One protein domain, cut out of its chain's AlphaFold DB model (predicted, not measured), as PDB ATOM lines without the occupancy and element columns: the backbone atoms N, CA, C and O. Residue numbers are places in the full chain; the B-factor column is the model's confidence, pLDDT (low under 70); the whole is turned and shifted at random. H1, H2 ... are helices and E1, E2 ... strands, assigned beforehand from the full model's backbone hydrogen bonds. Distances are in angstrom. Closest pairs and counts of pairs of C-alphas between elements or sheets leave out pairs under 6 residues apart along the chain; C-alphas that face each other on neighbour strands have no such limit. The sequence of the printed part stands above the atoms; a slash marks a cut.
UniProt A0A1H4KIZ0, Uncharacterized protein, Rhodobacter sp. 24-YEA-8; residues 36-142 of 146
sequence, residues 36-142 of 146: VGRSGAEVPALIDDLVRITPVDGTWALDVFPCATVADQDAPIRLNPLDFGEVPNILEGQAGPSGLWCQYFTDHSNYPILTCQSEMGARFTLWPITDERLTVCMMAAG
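AT A GLANCE: This is residues 36 to 142 of the 146 residues of an uncharacterized protein of Rhodobacter sp. 24-YEA-8 (UniProt A0A1H4KIZ0). The domain is a closed barrel of eight strands, E1 to E8, with one short helix, H1, packed on its outside beside E2. The ring is made in chain order, each strand next to the one before, and E8 comes back to E1 to close it; the loop round residues 84 to 86 reaches away from the barrel on the side far from H1. The printed part has 107 residues, with eight named strands followed by one named helix, and the strands are antiparallel all round the ring. The class is mostly strand. The whole is compact, with a radius of gyration of the C-alphas of 14.0 A, and spans 40 by 36 by 30 A.

IN THESE COORDINATES: The longest strand by residues is E2, residues 46 to 55, 27.1 A from first to last C-alpha; it bends by 55 degrees at residue 49. E1, residues 36 to 38, begins at C-alpha 36 at (32.334, -50.275, 14.540) and is 7.2 A long. E3, residues 62 to 66, and E4, residues 77 to 81, are each 13.3 A long. E5 holds residues 90 to 95, 15.9 A, and E6 residues 98 to 106, 26.4 A, from C-alpha 98 at (15.125, -57.906, 11.994). E7 is residues 112 to 118, 19.5 A, and E8 residues 123 to 128, 16.8 A. H1, residues 132 to 140, is 12.8 A long and ends at C-alpha 140 at (38.252, -57.533, -2.331).

HOW THE PARTS SIT: The eight strands form a meander, each strand the antiparallel neighbour of the one before. E8 and E1 close the barrel at 173 degrees, with N 38 and O 123 2.8 A apart, within hydrogen-bond range. The pairing of E2 is staggered: its residues 46 to 48 pair with E1, with N 37 and O 47 at 2.9 A, and its residues 51 to 55 with E3, with N 52 and O 65 at 2.8 A. E3 and E4 have N 64 and O 77 at 2.8 A, and E4 and E5 have N 80 and O 92 at 2.7 A. The hairpin of E5 and E6 has N 93 and O 100 at 2.8 A. The hairpin of E6 and E7 has N 103 and O 115 at 2.8 A, and that of E7 and E8 has N 116 and O 124 at 2.8 A. Among the strands that are apart are E1 and E5, and E3 and E7. H1 is on the barrel; the closest C-alphas of H1 and E2 are those of Cys 137 and Leu 50, 6.9 A apart. In H1 every O i to N i+4 pair is within hydrogen-bond range.

THE WHOLE: The outline is rounded, and the two C-alphas farthest apart, those of Gly 85 and Met 139, are 40.0 A apart. The printed part has no cut and no long link; the link from E3 to E4, of 10 residues, is short. The mean pLDDT of the printed part is 88.3, with residues 69 to 74, 84 to 86 and 142 under 70.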
ATOM      1  N   VAL A  36      31.852 -50.071  13.168       97.56
ATOM      2  CA  VAL A  36      32.334 -50.275  14.540       97.56
ATOM      3  C   VAL A  36      31.165 -50.329  15.510       97.56
ATOM      4  O   VAL A  36      30.312 -49.436  15.523       97.56
ATOM      5  N   GLY A  37      31.115 -51.347  16.363       96.94
ATOM      6  CA  GLY A  37      30.096 -51.431  17.403       96.94
ATOM      7  C   GLY A  37      29.958 -52.809  18.021       96.94
ATOM      8  O   GLY A  37      30.938 -53.499  18.272       96.94
ATOM      9  N   ARG A  38      28.719 -53.209  18.299       96.00
ATOM     10  CA  ARG A  38      28.396 -54.503  18.902       96.00
ATOM     11  C   ARG A  38      27.246 -55.195  18.192       96.00
ATOM     12  O   ARG A  38      26.288 -54.548  17.754       96.00
ATOM     13  N   SER A  39      27.315 -56.518  18.141       93.06
ATOM     14  CA  SER A  39      26.238 -57.355  17.620       93.06
ATOM     15  C   SER A  39      25.056 -57.443  18.593       93.06
ATOM     16  O   SER A  39      25.158 -57.095  19.770       93.06
ATOM     17  N   GLY A  40      23.911 -57.891  18.072       88.50
ATOM     18  CA  GLY A  40      22.681 -58.141  18.833       88.50
ATOM     19  C   GLY A  40      22.522 -59.592  19.299       88.50
ATOM     20  O   GLY A  40      21.405 -60.056  19.487       88.50
ATOM     21  N   ALA A  41      23.614 -60.354  19.390       86.56
ATOM     22  CA  ALA A  41      23.567 -61.742  19.853       86.56
ATOM     23  C   ALA A  41      23.394 -61.823  21.384       86.56
ATOM     24  O   ALA A  41      23.692 -60.863  22.092       86.56
ATOM     25  N   GLU A  42      22.969 -62.990  21.895       87.12
ATOM     26  CA  GLU A  42      22.844 -63.262  23.343       87.12
ATOM     27  C   GLU A  42      24.142 -62.944  24.100       87.12
ATOM     28  O   GLU A  42      24.115 -62.351  25.178       87.12
ATOM     29  N   VAL A  43      25.283 -63.268  23.483       90.50
ATOM     30  CA  VAL A  43      26.604 -62.781  23.881       90.50
ATOM     31  C   VAL A  43      27.067 -61.767  22.829       90.50
ATOM     32  O   VAL A  43      27.459 -62.177  21.732       90.50
ATOM     33  N   PRO A  44      27.016 -60.450  23.115       90.19
ATOM     34  CA  PRO A  44      27.420 -59.431  22.156       90.19
ATOM     35  C   PRO A  44      28.894 -59.573  21.775       90.19
ATOM     36  O   PRO A  44      29.773 -59.586  22.636       90.19
ATOM     37  N   ALA A  45      29.158 -59.630  20.474       93.44
ATOM     38  CA  ALA A  45      30.501 -59.592  19.911       93.44
ATOM     39  C   ALA A  45      30.826 -58.175  19.423       93.44
ATOM     40  O   ALA A  45      29.920 -57.413  19.070       93.44
ATOM     41  N   LEU A  46      32.117 -57.838  19.385       96.12
ATOM     42  CA  LEU A  46      32.594 -56.625  18.726       96.12
ATOM     43  C   LEU A  46      32.331 -56.737  17.218       96.12
ATOM     44  O   LEU A  46      32.598 -57.777  16.618       96.12
ATOM     45  N   ILE A  47      31.811 -55.665  16.631       94.88
ATOM     46  CA  ILE A  47      31.790 -55.464  15.184       94.88
ATOM     47  C   ILE A  47      32.916 -54.489  14.870       94.88
ATOM     48  O   ILE A  47      32.969 -53.414  15.471       94.88
ATOM     49  N   ASP A  48      33.798 -54.904  13.974       95.44
ATOM     50  CA  ASP A  48      34.942 -54.140  13.490       95.44
ATOM     51  C   ASP A  48      35.303 -54.684  12.102       95.44
ATOM     52  O   ASP A  48      36.134 -55.582  11.945       95.44
ATOM     53  N   ASP A  49      34.530 -54.268  11.101       94.00
ATOM     54  CA  ASP A  49      34.691 -54.706   9.717       94.00
ATOM     55  C   ASP A  49      34.487 -53.558   8.727       94.00
ATOM     56  O   ASP A  49      34.103 -52.447   9.092       94.00
ATOM     57  N   LEU A  50      34.792 -53.815   7.454       94.94
ATOM     58  CA  LEU A  50      34.601 -52.846   6.382       94.94
ATOM     59  C   LEU A  50      33.355 -53.193   5.569       94.94
ATOM     60  O   LEU A  50      33.123 -54.353   5.207       94.94
ATOM     61  N   VAL A  51      32.599 -52.160   5.218       94.94
ATOM     62  CA  VAL A  51      31.444 -52.228   4.325       94.94
ATOM     63  C   VAL A  51      31.560 -51.171   3.232       94.94
ATOM     64  O   VAL A  51      32.249 -50.165   3.375       94.94
ATOM     65  N   ARG A  52      30.858 -51.382   2.127       94.31
ATOM     66  CA  ARG A  52      30.739 -50.442   1.020       94.31
ATOM     67  C   ARG A  52      29.285 -50.028   0.880       94.31
ATOM     68  O   ARG A  52      28.405 -50.883   0.885       94.31
ATOM     69  N   ILE A  53      29.053 -48.733   0.717       95.25
ATOM     70  CA  ILE A  53      27.735 -48.175   0.425       95.25
ATOM     71  C   ILE A  53      27.701 -47.753  -1.039       95.25
ATOM     72  O   ILE A  53      28.600 -47.056  -1.516       95.25
ATOM     73  N   THR A  54      26.658 -48.171  -1.749       93.44
ATOM     74  CA  THR A  54      26.364 -47.736  -3.119       93.44
ATOM     75  C   THR A  54      24.913 -47.305  -3.265       93.44
ATOM     76  O   THR A  54      24.040 -47.898  -2.631       93.44
ATOM     77  N   PRO A  55      24.634 -46.302  -4.107       94.44
ATOM     78  CA  PRO A  55      23.276 -45.870  -4.378       94.44
ATOM     79  C   PRO A  55      22.555 -46.910  -5.237       94.44
ATOM     80  O   PRO A  55      23.172 -47.603  -6.048       94.44
ATOM     81  N   VAL A  56      21.239 -46.999  -5.071       93.00
ATOM     82  CA  VAL A  56      20.376 -47.805  -5.936       93.00
ATOM     83  C   VAL A  56      19.837 -46.923  -7.054       93.00
ATOM     84  O   VAL A  56      19.086 -45.977  -6.797       93.00
ATOM     85  N   ASP A  57      20.192 -47.259  -8.294       90.75
ATOM     86  CA  ASP A  57      19.837 -46.486  -9.485       90.75
ATOM     87  C   ASP A  57      18.343 -46.135  -9.548       90.75
ATOM     88  O   ASP A  57      17.461 -46.985  -9.407       90.75
ATOM     89  N   GLY A  58      18.056 -44.851  -9.785       89.31
ATOM     90  CA  GLY A  58      16.691 -44.343  -9.947       89.31
ATOM     91  C   GLY A  58      15.870 -44.250  -8.656       89.31
ATOM     92  O   GLY A  58      14.676 -43.965  -8.725       89.31
ATOM     93  N   THR A  59      16.478 -44.464  -7.486       92.00
ATOM     94  CA  THR A  59      15.808 -44.361  -6.181       92.00
ATOM     95  C   THR A  59      16.665 -43.584  -5.178       92.00
ATOM     96  O   THR A  59      17.826 -43.289  -5.446       92.00
ATOM     97  N   TRP A  60      16.108 -43.268  -4.001       91.62
ATOM     98  CA  TRP A  60      16.913 -42.756  -2.883       91.62
ATOM     99  C   TRP A  60      17.540 -43.886  -2.039       91.62
ATOM    100  O   TRP A  60      18.210 -43.618  -1.059       91.62
ATOM    101  N   ALA A  61      17.340 -45.165  -2.358       94.00
ATOM    102  CA  ALA A  61      17.849 -46.236  -1.504       94.00
ATOM    103  C   ALA A  61      19.384 -46.365  -1.562       94.00
ATOM    104  O   ALA A  61      20.023 -46.057  -2.573       94.00
ATOM    105  N   LEU A  62      19.964 -46.863  -0.469       95.69
ATOM    106  CA  LEU A  62      21.383 -47.180  -0.333       95.69
ATOM    107  C   LEU A  62      21.543 -48.680  -0.091       95.69
ATOM    108  O   LEU A  62      20.906 -49.233   0.804       95.69
ATOM    109  N   ASP A  63      22.425 -49.326  -0.839       94.88
ATOM    110  CA  ASP A  63      22.817 -50.711  -0.606       94.88
ATOM    111  C   ASP A  63      24.149 -50.773   0.137       94.88
ATOM    112  O   ASP A  63      25.139 -50.169  -0.283       94.88
ATOM    113  N   VAL A  64      24.173 -51.538   1.227       94.19
ATOM    114  CA  VAL A  64      25.354 -51.781   2.054       94.19
ATOM    115  C   VAL A  64      25.840 -53.211   1.844       94.19
ATOM    116  O   VAL A  64      25.130 -54.175   2.140       94.19
ATOM    117  N   PHE A  65      27.077 -53.340   1.372       92.00
ATOM    118  CA  PHE A  65      27.741 -54.607   1.080       92.00
ATOM    119  C   PHE A  65      28.930 -54.816   2.020       92.00
ATOM    120  O   PHE A  65      29.712 -53.884   2.207       92.00
ATOM    121  N   PRO A  66      29.140 -56.012   2.587       91.44
ATOM    122  CA  PRO A  66      30.404 -56.335   3.242       91.44
ATOM    123  C   PRO A  66      31.568 -56.248   2.246       91.44
ATOM    124  O   PRO A  66      31.458 -56.701   1.112       91.44
ATOM    125  N   CYS A  67      32.712 -55.704   2.661       88.94
ATOM    126  CA  CYS A  67      33.908 -55.688   1.810       88.94
ATOM    127  C   CYS A  67      34.555 -57.072   1.667       88.94
ATOM    128  O   CYS A  67      35.272 -57.324   0.705       88.94
ATOM    129  N   ALA A  68      34.341 -57.960   2.643       80.62
ATOM    130  CA  ALA A  68      34.901 -59.311   2.640       80.62
ATOM    131  C   ALA A  68      34.246 -60.235   1.601       80.62
ATOM    132  O   ALA A  68      34.732 -61.344   1.381       80.62
ATOM    133  N   THR A  69      33.140 -59.805   0.994       67.31
ATOM    134  CA  THR A  69      32.361 -60.605   0.055       67.31
ATOM    135  C   THR A  69      32.432 -59.973  -1.329       67.31
ATOM    136  O   THR A  69      32.530 -58.755  -1.492       67.31
ATOM    137  N   VAL A  70      32.444 -60.815  -2.363       62.56
ATOM    138  CA  VAL A  70      32.352 -60.325  -3.741       62.56
ATOM    139  C   VAL A  70      30.955 -59.732  -3.906       62.56
ATOM    140  O   VAL A  70      29.986 -60.370  -3.493       62.56
ATOM    141  N   ALA A  71      30.860 -58.536  -4.493       57.09
ATOM    142  CA  ALA A  71      29.668 -57.677  -4.489       57.09
ATOM    143  C   ALA A  71      28.344 -58.354  -4.913       57.09
ATOM    144  O   ALA A  71      27.283 -57.853  -4.556       57.09
ATOM    145  N   ASP A  72      28.404 -59.495  -5.604       58.34
ATOM    146  CA  ASP A  72      27.247 -60.213  -6.147       58.34
ATOM    147  C   ASP A  72      26.923 -61.541  -5.433       58.34
ATOM    148  O   ASP A  72      26.038 -62.273  -5.878       58.34
ATOM    149  N   GLN A  73      27.646 -61.908  -4.367       62.69
ATOM    150  CA  GLN A  73      27.440 -63.196  -3.684       62.69
ATOM    151  C   GLN A  73      26.496 -63.123  -2.480       62.69
ATOM    152  O   GLN A  73      25.855 -64.126  -2.173       62.69
ATOM    153  N   ASP A  74      26.349 -61.950  -1.862       68.19
ATOM    154  CA  ASP A  74      25.426 -61.726  -0.749       68.19
ATOM    155  C   ASP A  74      24.400 -60.645  -1.090       68.19
ATOM    156  O   ASP A  74      24.713 -59.644  -1.735       68.19
ATOM    157  N   ALA A  75      23.164 -60.831  -0.619       81.00
ATOM    158  CA  ALA A  75      22.146 -59.793  -0.716       81.00
ATOM    159  C   ALA A  75      22.555 -58.583   0.150       81.00
ATOM    160  O   ALA A  75      22.884 -58.772   1.327       81.00
ATOM    161  N   PRO A  76      22.524 -57.348  -0.387       90.38
ATOM    162  CA  PRO A  76      22.877 -56.169   0.388       90.38
ATOM    163  C   PRO A  76      21.861 -55.904   1.495       90.38
ATOM    164  O   PRO A  76      20.676 -56.229   1.383       90.38
ATOM    165  N   ILE A  77      22.312 -55.204   2.533       92.75
ATOM    166  CA  ILE A  77      21.389 -54.507   3.426       92.75
ATOM    167  C   ILE A  77      20.941 -53.246   2.694       92.75
ATOM    168  O   ILE A  77      21.743 -52.338   2.476       92.75
ATOM    169  N   ARG A  78      19.661 -53.185   2.325       95.00
ATOM    170  CA  ARG A  78      19.068 -51.994   1.713       95.00
ATOM    171  C   ARG A  78      18.528 -51.053   2.780       95.00
ATOM    172  O   ARG A  78      17.670 -51.445   3.568       95.00
ATOM    173  N   LEU A  79      19.014 -49.818   2.769       95.81
ATOM    174  CA  LEU A  79      18.536 -48.707   3.581       95.81
ATOM    175  C   LEU A  79      17.671 -47.788   2.715       95.81
ATOM    176  O   LEU A  79      18.120 -47.271   1.695       95.81
ATOM    177  N   ASN A  80      16.434 -47.573   3.132       94.25
ATOM    178  CA  ASN A  80      15.483 -46.660   2.519       94.25
ATOM    179  C   ASN A  80      15.264 -45.462   3.444       94.25
ATOM    180  O   ASN A  80      15.417 -45.596   4.656       94.25
ATOM    181  N   PRO A  81      14.864 -44.303   2.910       92.25
ATOM    182  CA  PRO A  81      14.256 -43.260   3.717       92.25
ATOM    183  C   PRO A  81      13.163 -43.799   4.625       92.25
ATOM    184  O   PRO A  81      12.258 -44.478   4.145       92.25
ATOM    185  N   LEU A  82      13.203 -43.428   5.900       87.94
ATOM    186  CA  LEU A  82      12.027 -43.529   6.741       87.94
ATOM    187  C   LEU A  82      11.377 -42.146   6.815       87.94
ATOM    188  O   LEU A  82      11.905 -41.231   7.448       87.94
ATOM    189  N   ASP A  83      10.208 -41.997   6.199       70.94
ATOM    190  CA  ASP A  83       9.434 -40.755   6.251       70.94
ATOM    191  C   ASP A  83       8.598 -40.711   7.549       70.94
ATOM    192  O   ASP A  83       7.372 -40.819   7.537       70.94
ATOM    193  N   PHE A  84       9.269 -40.611   8.704       61.50
ATOM    194  CA  PHE A  84       8.627 -40.532  10.023       61.50
ATOM    195  C   PHE A  84       8.782 -39.137  10.634       61.50
ATOM    196  O   PHE A  84       9.757 -38.841  11.324       61.50
ATOM    197  N   GLY A  85       7.790 -38.272  10.402       53.84
ATOM    198  CA  GLY A  85       7.851 -36.878  10.850       53.84
ATOM    199  C   GLY A  85       8.968 -36.106  10.144       53.84
ATOM    200  O   GLY A  85       9.680 -36.636   9.304       53.84
ATOM    201  N   GLU A  86       9.112 -34.826  10.451       62.22
ATOM    202  CA  GLU A  86       9.973 -33.859   9.746       62.22
ATOM    203  C   GLU A  86      11.493 -34.120   9.867       62.22
ATOM    204  O   GLU A  86      12.289 -33.200   9.709       62.22
ATOM    205  N   VAL A  87      11.920 -35.344  10.192       76.62
ATOM    206  CA  VAL A  87      13.315 -35.709  10.428       76.62
ATOM    207  C   VAL A  87      13.866 -36.393   9.171       76.62
ATOM    208  O   VAL A  87      13.708 -37.603   9.007       76.62
ATOM    209  N   PRO A  88      14.528 -35.657   8.256       82.88
ATOM    210  CA  PRO A  88      14.954 -36.213   6.973       82.88
ATOM    211  C   PRO A  88      16.098 -37.223   7.101       82.88
ATOM    212  O   PRO A  88      16.384 -37.916   6.123       82.88
ATOM    213  N   ASN A  89      16.737 -37.316   8.273       88.69
ATOM    214  CA  ASN A  89      17.984 -38.048   8.452       88.69
ATOM    215  C   ASN A  89      17.860 -39.481   8.985       88.69
ATOM    216  O   ASN A  89      18.869 -40.057   9.394       88.69
ATOM    217  N   ILE A  90      16.655 -40.061   8.977       91.50
ATOM    218  CA  ILE A  90      16.414 -41.446   9.401       91.50
ATOM    219  C   ILE A  90      16.242 -42.353   8.184       91.50
ATOM    220  O   ILE A  90      15.469 -42.065   7.270       91.50
ATOM    221  N   LEU A  91      16.953 -43.474   8.215       93.94
ATOM    222  CA  LEU A  91      16.908 -44.551   7.244       93.94
ATOM    223  C   LEU A  91      16.449 -45.839   7.924       93.94
ATOM    224  O   LEU A  91      16.836 -46.121   9.059       93.94
ATOM    225  N   GLU A  92      15.670 -46.643   7.218       94.62
ATOM    226  CA  GLU A  92      15.234 -47.965   7.647       94.62
ATOM    227  C   GLU A  92      15.681 -49.050   6.670       94.62
ATOM    228  O   GLU A  92      15.740 -48.855   5.459       94.62
ATOM    229  N   GLY A  93      15.973 -50.228   7.193       92.75
ATOM    230  CA  GLY A  93      16.302 -51.397   6.400       92.75
ATOM    231  C   GLY A  93      16.018 -52.681   7.156       92.75
ATOM    232  O   GLY A  93      15.464 -52.682   8.257       92.75
ATOM    233  N   GLN A  94      16.436 -53.793   6.560       86.50
ATOM    234  CA  GLN A  94      16.384 -55.109   7.186       86.50
ATOM    235  C   GLN A  94      17.778 -55.733   7.198       86.50
ATOM    236  O   GLN A  94      18.480 -55.728   6.189       86.50
ATOM    237  N   ALA A  95      18.170 -56.279   8.347       72.94
ATOM    238  CA  ALA A  95      19.387 -57.063   8.512       72.94
ATOM    239  C   ALA A  95      18.991 -58.484   8.936       72.94
ATOM    240  O   ALA A  95      18.808 -58.773  10.119       72.94
ATOM    241  N   GLY A  96      18.801 -59.371   7.955       77.00
ATOM    242  CA  GLY A  96      18.205 -60.687   8.195       77.00
ATOM    243  C   GLY A  96      16.722 -60.563   8.586       77.00
ATOM    244  O   GLY A  96      15.991 -59.844   7.909       77.00
ATOM    245  N   PRO A  97      16.246 -61.241   9.651       74.88
ATOM    246  CA  PRO A  97      14.835 -61.217  10.049       74.88
ATOM    247  C   PRO A  97      14.423 -59.961  10.836       74.88
ATOM    248  O   PRO A  97      13.295 -59.904  11.320       74.88
ATOM    249  N   SER A  98      15.321 -58.994  11.032       83.19
ATOM    250  CA  SER A  98      15.125 -57.906  11.994       83.19
ATOM    251  C   SER A  98      15.279 -56.531  11.371       83.19
ATOM    252  O   SER A  98      16.131 -56.314  10.503       83.19
ATOM    253  N   GLY A  99      14.470 -55.592  11.865       91.44
ATOM    254  CA  GLY A  99      14.559 -54.187  11.498       91.44
ATOM    255  C   GLY A  99      15.916 -53.584  11.860       91.44
ATOM    256  O   GLY A  99      16.552 -53.960  12.856       91.44
ATOM    257  N   LEU A 100      16.359 -52.648  11.025       94.31
ATOM    258  CA  LEU A 100      17.546 -51.830  11.215       94.31
ATOM    259  C   LEU A 100      17.168 -50.368  10.973       94.31
ATOM    260  O   LEU A 100      16.664 -50.035   9.907       94.31
ATOM    261  N   TRP A 101      17.460 -49.497  11.930       95.12
ATOM    262  CA  TRP A 101      17.298 -48.053  11.790       95.12
ATOM    263  C   TRP A 101      18.650 -47.385  11.868       95.12
ATOM    264  O   TRP A 101      19.418 -47.664  12.786       95.12
ATOM    265  N   CYS A 102      18.927 -46.490  10.932       95.69
ATOM    266  CA  CYS A 102      20.145 -45.705  10.893       95.69
ATOM    267  C   CYS A 102      19.797 -44.224  10.860       95.69
ATOM    268  O   CYS A 102      18.962 -43.802  10.071       95.69
ATOM    269  N   GLN A 103      20.462 -43.425  11.685       94.88
ATOM    270  CA  GLN A 103      20.414 -41.974  11.592       94.88
ATOM    271  C   GLN A 103      21.753 -41.468  11.072       94.88
ATOM    272  O   GLN A 103      22.799 -41.883  11.581       94.88
ATOM    273  N   TYR A 104      21.731 -40.592  10.068       94.62
ATOM    274  CA  TYR A 104      22.959 -40.021   9.527       94.62
ATOM    275  C   TYR A 104      23.268 -38.631  10.101       94.62
ATOM    276  O   TYR A 104      22.376 -37.853  10.448       94.62
ATOM    277  N   PHE A 105      24.561 -38.333  10.185       93.69
ATOM    278  CA  PHE A 105      25.153 -37.079  10.647       93.69
ATOM    279  C   PHE A 105      26.324 -36.704   9.736       93.69
ATOM    280  O   PHE A 105      26.753 -37.513   8.914       93.69
ATOM    281  N   THR A 106      26.879 -35.510   9.922       92.88
ATOM    282  CA  THR A 106      28.159 -35.103   9.337       92.88
ATOM    283  C   THR A 106      29.241 -35.017  10.401       92.88
ATOM    284  O   THR A 106      29.005 -34.555  11.519       92.88
ATOM    285  N   ASP A 107      30.445 -35.463  10.056       90.75
ATOM    286  CA  ASP A 107      31.635 -35.219  10.864       90.75
ATOM    287  C   ASP A 107      32.160 -33.777  10.680       90.75
ATOM    288  O   ASP A 107      31.593 -32.965   9.943       90.75
ATOM    289  N   HIS A 108      33.280 -33.440  11.329       90.19
ATOM    290  CA  HIS A 108      33.887 -32.107  11.208       90.19
ATOM    291  C   HIS A 108      34.428 -31.786   9.798       90.19
ATOM    292  O   HIS A 108      34.781 -30.640   9.524       90.19
ATOM    293  N   SER A 109      34.558 -32.792   8.932       90.81
ATOM    294  CA  SER A 109      35.017 -32.686   7.545       90.81
ATOM    295  C   SER A 109      33.861 -32.779   6.543       90.81
ATOM    296  O   SER A 109      34.104 -32.783   5.338       90.81
ATOM    297  N   ASN A 110      32.612 -32.801   7.024       90.06
ATOM    298  CA  ASN A 110      31.393 -33.013   6.245       90.06
ATOM    299  C   ASN A 110      31.289 -34.390   5.573       90.06
ATOM    300  O   ASN A 110      30.587 -34.522   4.573       90.06
ATOM    301  N   TYR A 111      31.936 -35.421   6.110       93.81
ATOM    302  CA  TYR A 111      31.675 -36.790   5.686       93.81
ATOM    303  C   TYR A 111      30.467 -37.376   6.429       93.81
ATOM    304  O   TYR A 111      30.284 -37.100   7.621       93.81
ATOM    305  N   PRO A 112      29.639 -38.197   5.761       95.62
ATOM    306  CA  PRO A 112      28.499 -38.849   6.395       95.62
ATOM    307  C   PRO A 112      28.942 -39.891   7.426       95.62
ATOM    308  O   PRO A 112      29.741 -40.773   7.126       95.62
ATOM    309  N   ILE A 113      28.344 -39.848   8.611       97.00
ATOM    310  CA  ILE A 113      28.425 -40.899   9.631       97.00
ATOM    311  C   ILE A 113      27.024 -41.472   9.815       97.00
ATOM    312  O   ILE A 113      26.083 -40.704   9.998       97.00
ATOM    313  N   LEU A 114      26.865 -42.798   9.820       97.62
ATOM    314  CA  LEU A 114      25.564 -43.433  10.066       97.62
ATOM    315  C   LEU A 114      25.596 -44.188  11.391       97.62
ATOM    316  O   LEU A 114      26.334 -45.158  11.534       97.62
ATOM    317  N   THR A 115      24.776 -43.777  12.354       97.69
ATOM    318  CA  THR A 115      24.596 -44.509  13.614       97.69
ATOM    319  C   THR A 115      23.383 -45.411  13.498       97.69
ATOM    320  O   THR A 115      22.278 -44.920  13.282       97.69
ATOM    321  N   CYS A 116      23.571 -46.716  13.666       96.75
ATOM    322  CA  CYS A 116      22.541 -47.714  13.431       96.75
ATOM    323  C   CYS A 116      22.198 -48.535  14.678       96.75
ATOM    324  O   CYS A 116      23.059 -48.866  15.500       96.75
ATOM    325  N   GLN A 117      20.929 -48.926  14.777       95.56
ATOM    326  CA  GLN A 117      20.395 -49.828  15.787       95.56
ATOM    327  C   GLN A 117      19.458 -50.857  15.148       95.56
ATOM    328  O   GLN A 117      18.627 -50.513  14.315       95.56
ATOM    329  N   SER A 118      19.554 -52.113  15.583       93.94
ATOM    330  CA  SER A 118      18.638 -53.186  15.179       93.94
ATOM    331  C   SER A 118      17.662 -53.568  16.295       93.94
ATOM    332  O   SER A 118      17.969 -53.397  17.480       93.94
ATOM    333  N   GLU A 119      16.519 -54.155  15.930       92.25
ATOM    334  CA  GLU A 119      15.567 -54.798  16.855       92.25
ATOM    335  C   GLU A 119      16.209 -55.892  17.712       92.25
ATOM    336  O   GLU A 119      15.832 -56.072  18.866       92.25
ATOM    337  N   MET A 120      17.239 -56.570  17.195       90.19
ATOM    338  CA  MET A 120      18.011 -57.558  17.958       90.19
ATOM    339  C   MET A 120      18.968 -56.918  18.975       90.19
ATOM    340  O   MET A 120      19.714 -57.611  19.654       90.19
ATOM    341  N   GLY A 121      19.013 -55.588  19.076       91.00
ATOM    342  CA  GLY A 121      19.896 -54.885  20.006       91.00
ATOM    343  C   GLY A 121      21.317 -54.643  19.489       91.00
ATOM    344  O   GLY A 121      22.138 -54.087  20.229       91.00
ATOM    345  N   ALA A 122      21.606 -54.987  18.227       93.81
ATOM    346  CA  ALA A 122      22.847 -54.579  17.571       93.81
ATOM    347  C   ALA A 122      22.925 -53.047  17.527       93.81
ATOM    348  O   ALA A 122      21.917 -52.380  17.281       93.81
ATOM    349  N   ARG A 123      24.112 -52.491  17.784       96.38
ATOM    350  CA  ARG A 123      24.370 -51.046  17.744       96.38
ATOM    351  C   ARG A 123      25.751 -50.796  17.182       96.38
ATOM    352  O   ARG A 123      26.726 -51.286  17.745       96.38
ATOM    353  N   PHE A 124      25.833 -50.034  16.104       97.31
ATOM    354  CA  PHE A 124      27.093 -49.754  15.428       97.31
ATOM    355  C   PHE A 124      27.054 -48.404  14.726       97.31
ATOM    356  O   PHE A 124      25.992 -47.820  14.535       97.31
ATOM    357  N   THR A 125      28.228 -47.906  14.365       98.25
ATOM    358  CA  THR A 125      28.404 -46.678  13.590       98.25
ATOM    359  C   THR A 125      29.203 -46.994  12.335       98.25
ATOM    360  O   THR A 125      30.164 -47.758  12.404       98.25
ATOM    361  N   LEU A 126      28.792 -46.430  11.203       98.06
ATOM    362  CA  LEU A 126      29.524 -46.467   9.944       98.06
ATOM    363  C   LEU A 126      30.358 -45.194   9.835       98.06
ATOM    364  O   LEU A 126      29.800 -44.099   9.718       98.06
ATOM    365  N   TRP A 127      31.675 -45.353   9.877       97.56
ATOM    366  CA  TRP A 127      32.650 -44.278   9.751       97.56
ATOM    367  C   TRP A 127      33.258 -44.288   8.353       97.56
ATOM    368  O   TRP A 127      33.754 -45.329   7.931       97.56
ATOM    369  N   PRO A 128      33.230 -43.171   7.620       96.69
ATOM    370  CA  PRO A 128      33.773 -43.110   6.271       96.69
ATOM    371  C   PRO A 128      35.292 -43.298   6.307       96.69
ATOM    372  O   PRO A 128      35.985 -42.739   7.157       96.69
ATOM    373  N   ILE A 129      35.812 -44.083   5.366       94.44
ATOM    374  CA  ILE A 129      37.234 -44.418   5.276       94.44
ATOM    375  C   ILE A 129      37.838 -43.779   4.038       94.44
ATOM    376  O   ILE A 129      37.348 -43.954   2.925       94.44
ATOM    377  N   THR A 130      38.942 -43.066   4.238       90.31
ATOM    378  CA  THR A 130      39.662 -42.329   3.186       90.31
ATOM    379  C   THR A 130      41.135 -42.735   3.076       90.31
ATOM    380  O   THR A 130      41.887 -42.141   2.305       90.31
ATOM    381  N   ASP A 131      41.552 -43.751   3.834       92.38
ATOM    382  CA  ASP A 131      42.922 -44.265   3.883       92.38
ATOM    383  C   ASP A 131      43.107 -45.547   3.042       92.38
ATOM    384  O   ASP A 131      42.271 -45.920   2.216       92.38
ATOM    385  N   GLU A 132      44.234 -46.240   3.227       90.44
ATOM    386  CA  GLU A 132      44.584 -47.452   2.479       90.44
ATOM    387  C   GLU A 132      43.560 -48.594   2.603       90.44
ATOM    388  O   GLU A 132      43.428 -49.396   1.669       90.44
ATOM    389  N   ARG A 133      42.775 -48.642   3.688       91.38
ATOM    390  CA  ARG A 133      41.719 -49.646   3.896       91.38
ATOM    391  C   ARG A 133      40.619 -49.551   2.839       91.38
ATOM    392  O   ARG A 133      40.058 -50.579   2.459       91.38
ATOM    393  N   LEU A 134      40.369 -48.357   2.287       90.81
ATOM    394  CA  LEU A 134      39.474 -48.180   1.139       90.81
ATOM    395  C   LEU A 134      39.940 -49.038  -0.038       90.81
ATOM    396  O   LEU A 134      39.151 -49.773  -0.626       90.81
ATOM    397  N   THR A 135      41.236 -48.993  -0.355       87.38
ATOM    398  CA  THR A 135      41.787 -49.749  -1.488       87.38
ATOM    399  C   THR A 135      41.650 -51.251  -1.250       87.38
ATOM    400  O   THR A 135      41.291 -51.984  -2.168       87.38
ATOM    401  N   VAL A 136      41.880 -51.711  -0.014       86.06
ATOM    402  CA  VAL A 136      41.709 -53.121   0.373       86.06
ATOM    403  C   VAL A 136      40.273 -53.591   0.138       86.06
ATOM    404  O   VAL A 136      40.076 -54.627  -0.494       86.06
ATOM    405  N   CYS A 137      39.280 -52.812   0.576       87.94
ATOM    406  CA  CYS A 137      37.870 -53.137   0.356       87.94
ATOM    407  C   CYS A 137      37.519 -53.216  -1.137       87.94
ATOM    408  O   CYS A 137      36.905 -54.185  -1.583       87.94
ATOM    409  N   MET A 138      37.936 -52.225  -1.929       83.50
ATOM    410  CA  MET A 138      37.596 -52.166  -3.355       83.50
ATOM    411  C   MET A 138      38.227 -53.322  -4.143       83.50
ATOM    412  O   MET A 138      37.568 -53.916  -4.996       83.50
ATOM    413  N   MET A 139      39.465 -53.706  -3.805       81.44
ATOM    414  CA  MET A 139      40.124 -54.875  -4.397       81.44
ATOM    415  C   MET A 139      39.418 -56.187  -4.032       81.44
ATOM    416  O   MET A 139      39.244 -57.040  -4.899       81.44
ATOM    417  N   ALA A 140      38.995 -56.350  -2.774       77.81
ATOM    418  CA  ALA A 140      38.252 -57.533  -2.331       77.81
ATOM    419  C   ALA A 140      36.893 -57.666  -3.044       77.81
ATOM    420  O   ALA A 140      36.479 -58.770  -3.392       77.81
ATOM    421  N   ALA A 141      36.257 -56.536  -3.365       70.00
ATOM    422  CA  ALA A 141      35.020 -56.486  -4.139       70.00
ATOM    423  C   ALA A 141      35.201 -56.780  -5.646       70.00
ATOM    424  O   ALA A 141      34.228 -56.712  -6.395       70.00
ATOM    425  N   GLY A 142      36.421 -57.081  -6.112       68.38
ATOM    426  CA  GLY A 142      36.714 -57.346  -7.525       68.38
ATOM    427  C   GLY A 142      36.741 -56.094  -8.407       68.38
ATOM    428  O   GLY A 142      36.735 -56.212  -9.631       68.38
TER     429      GLY A 142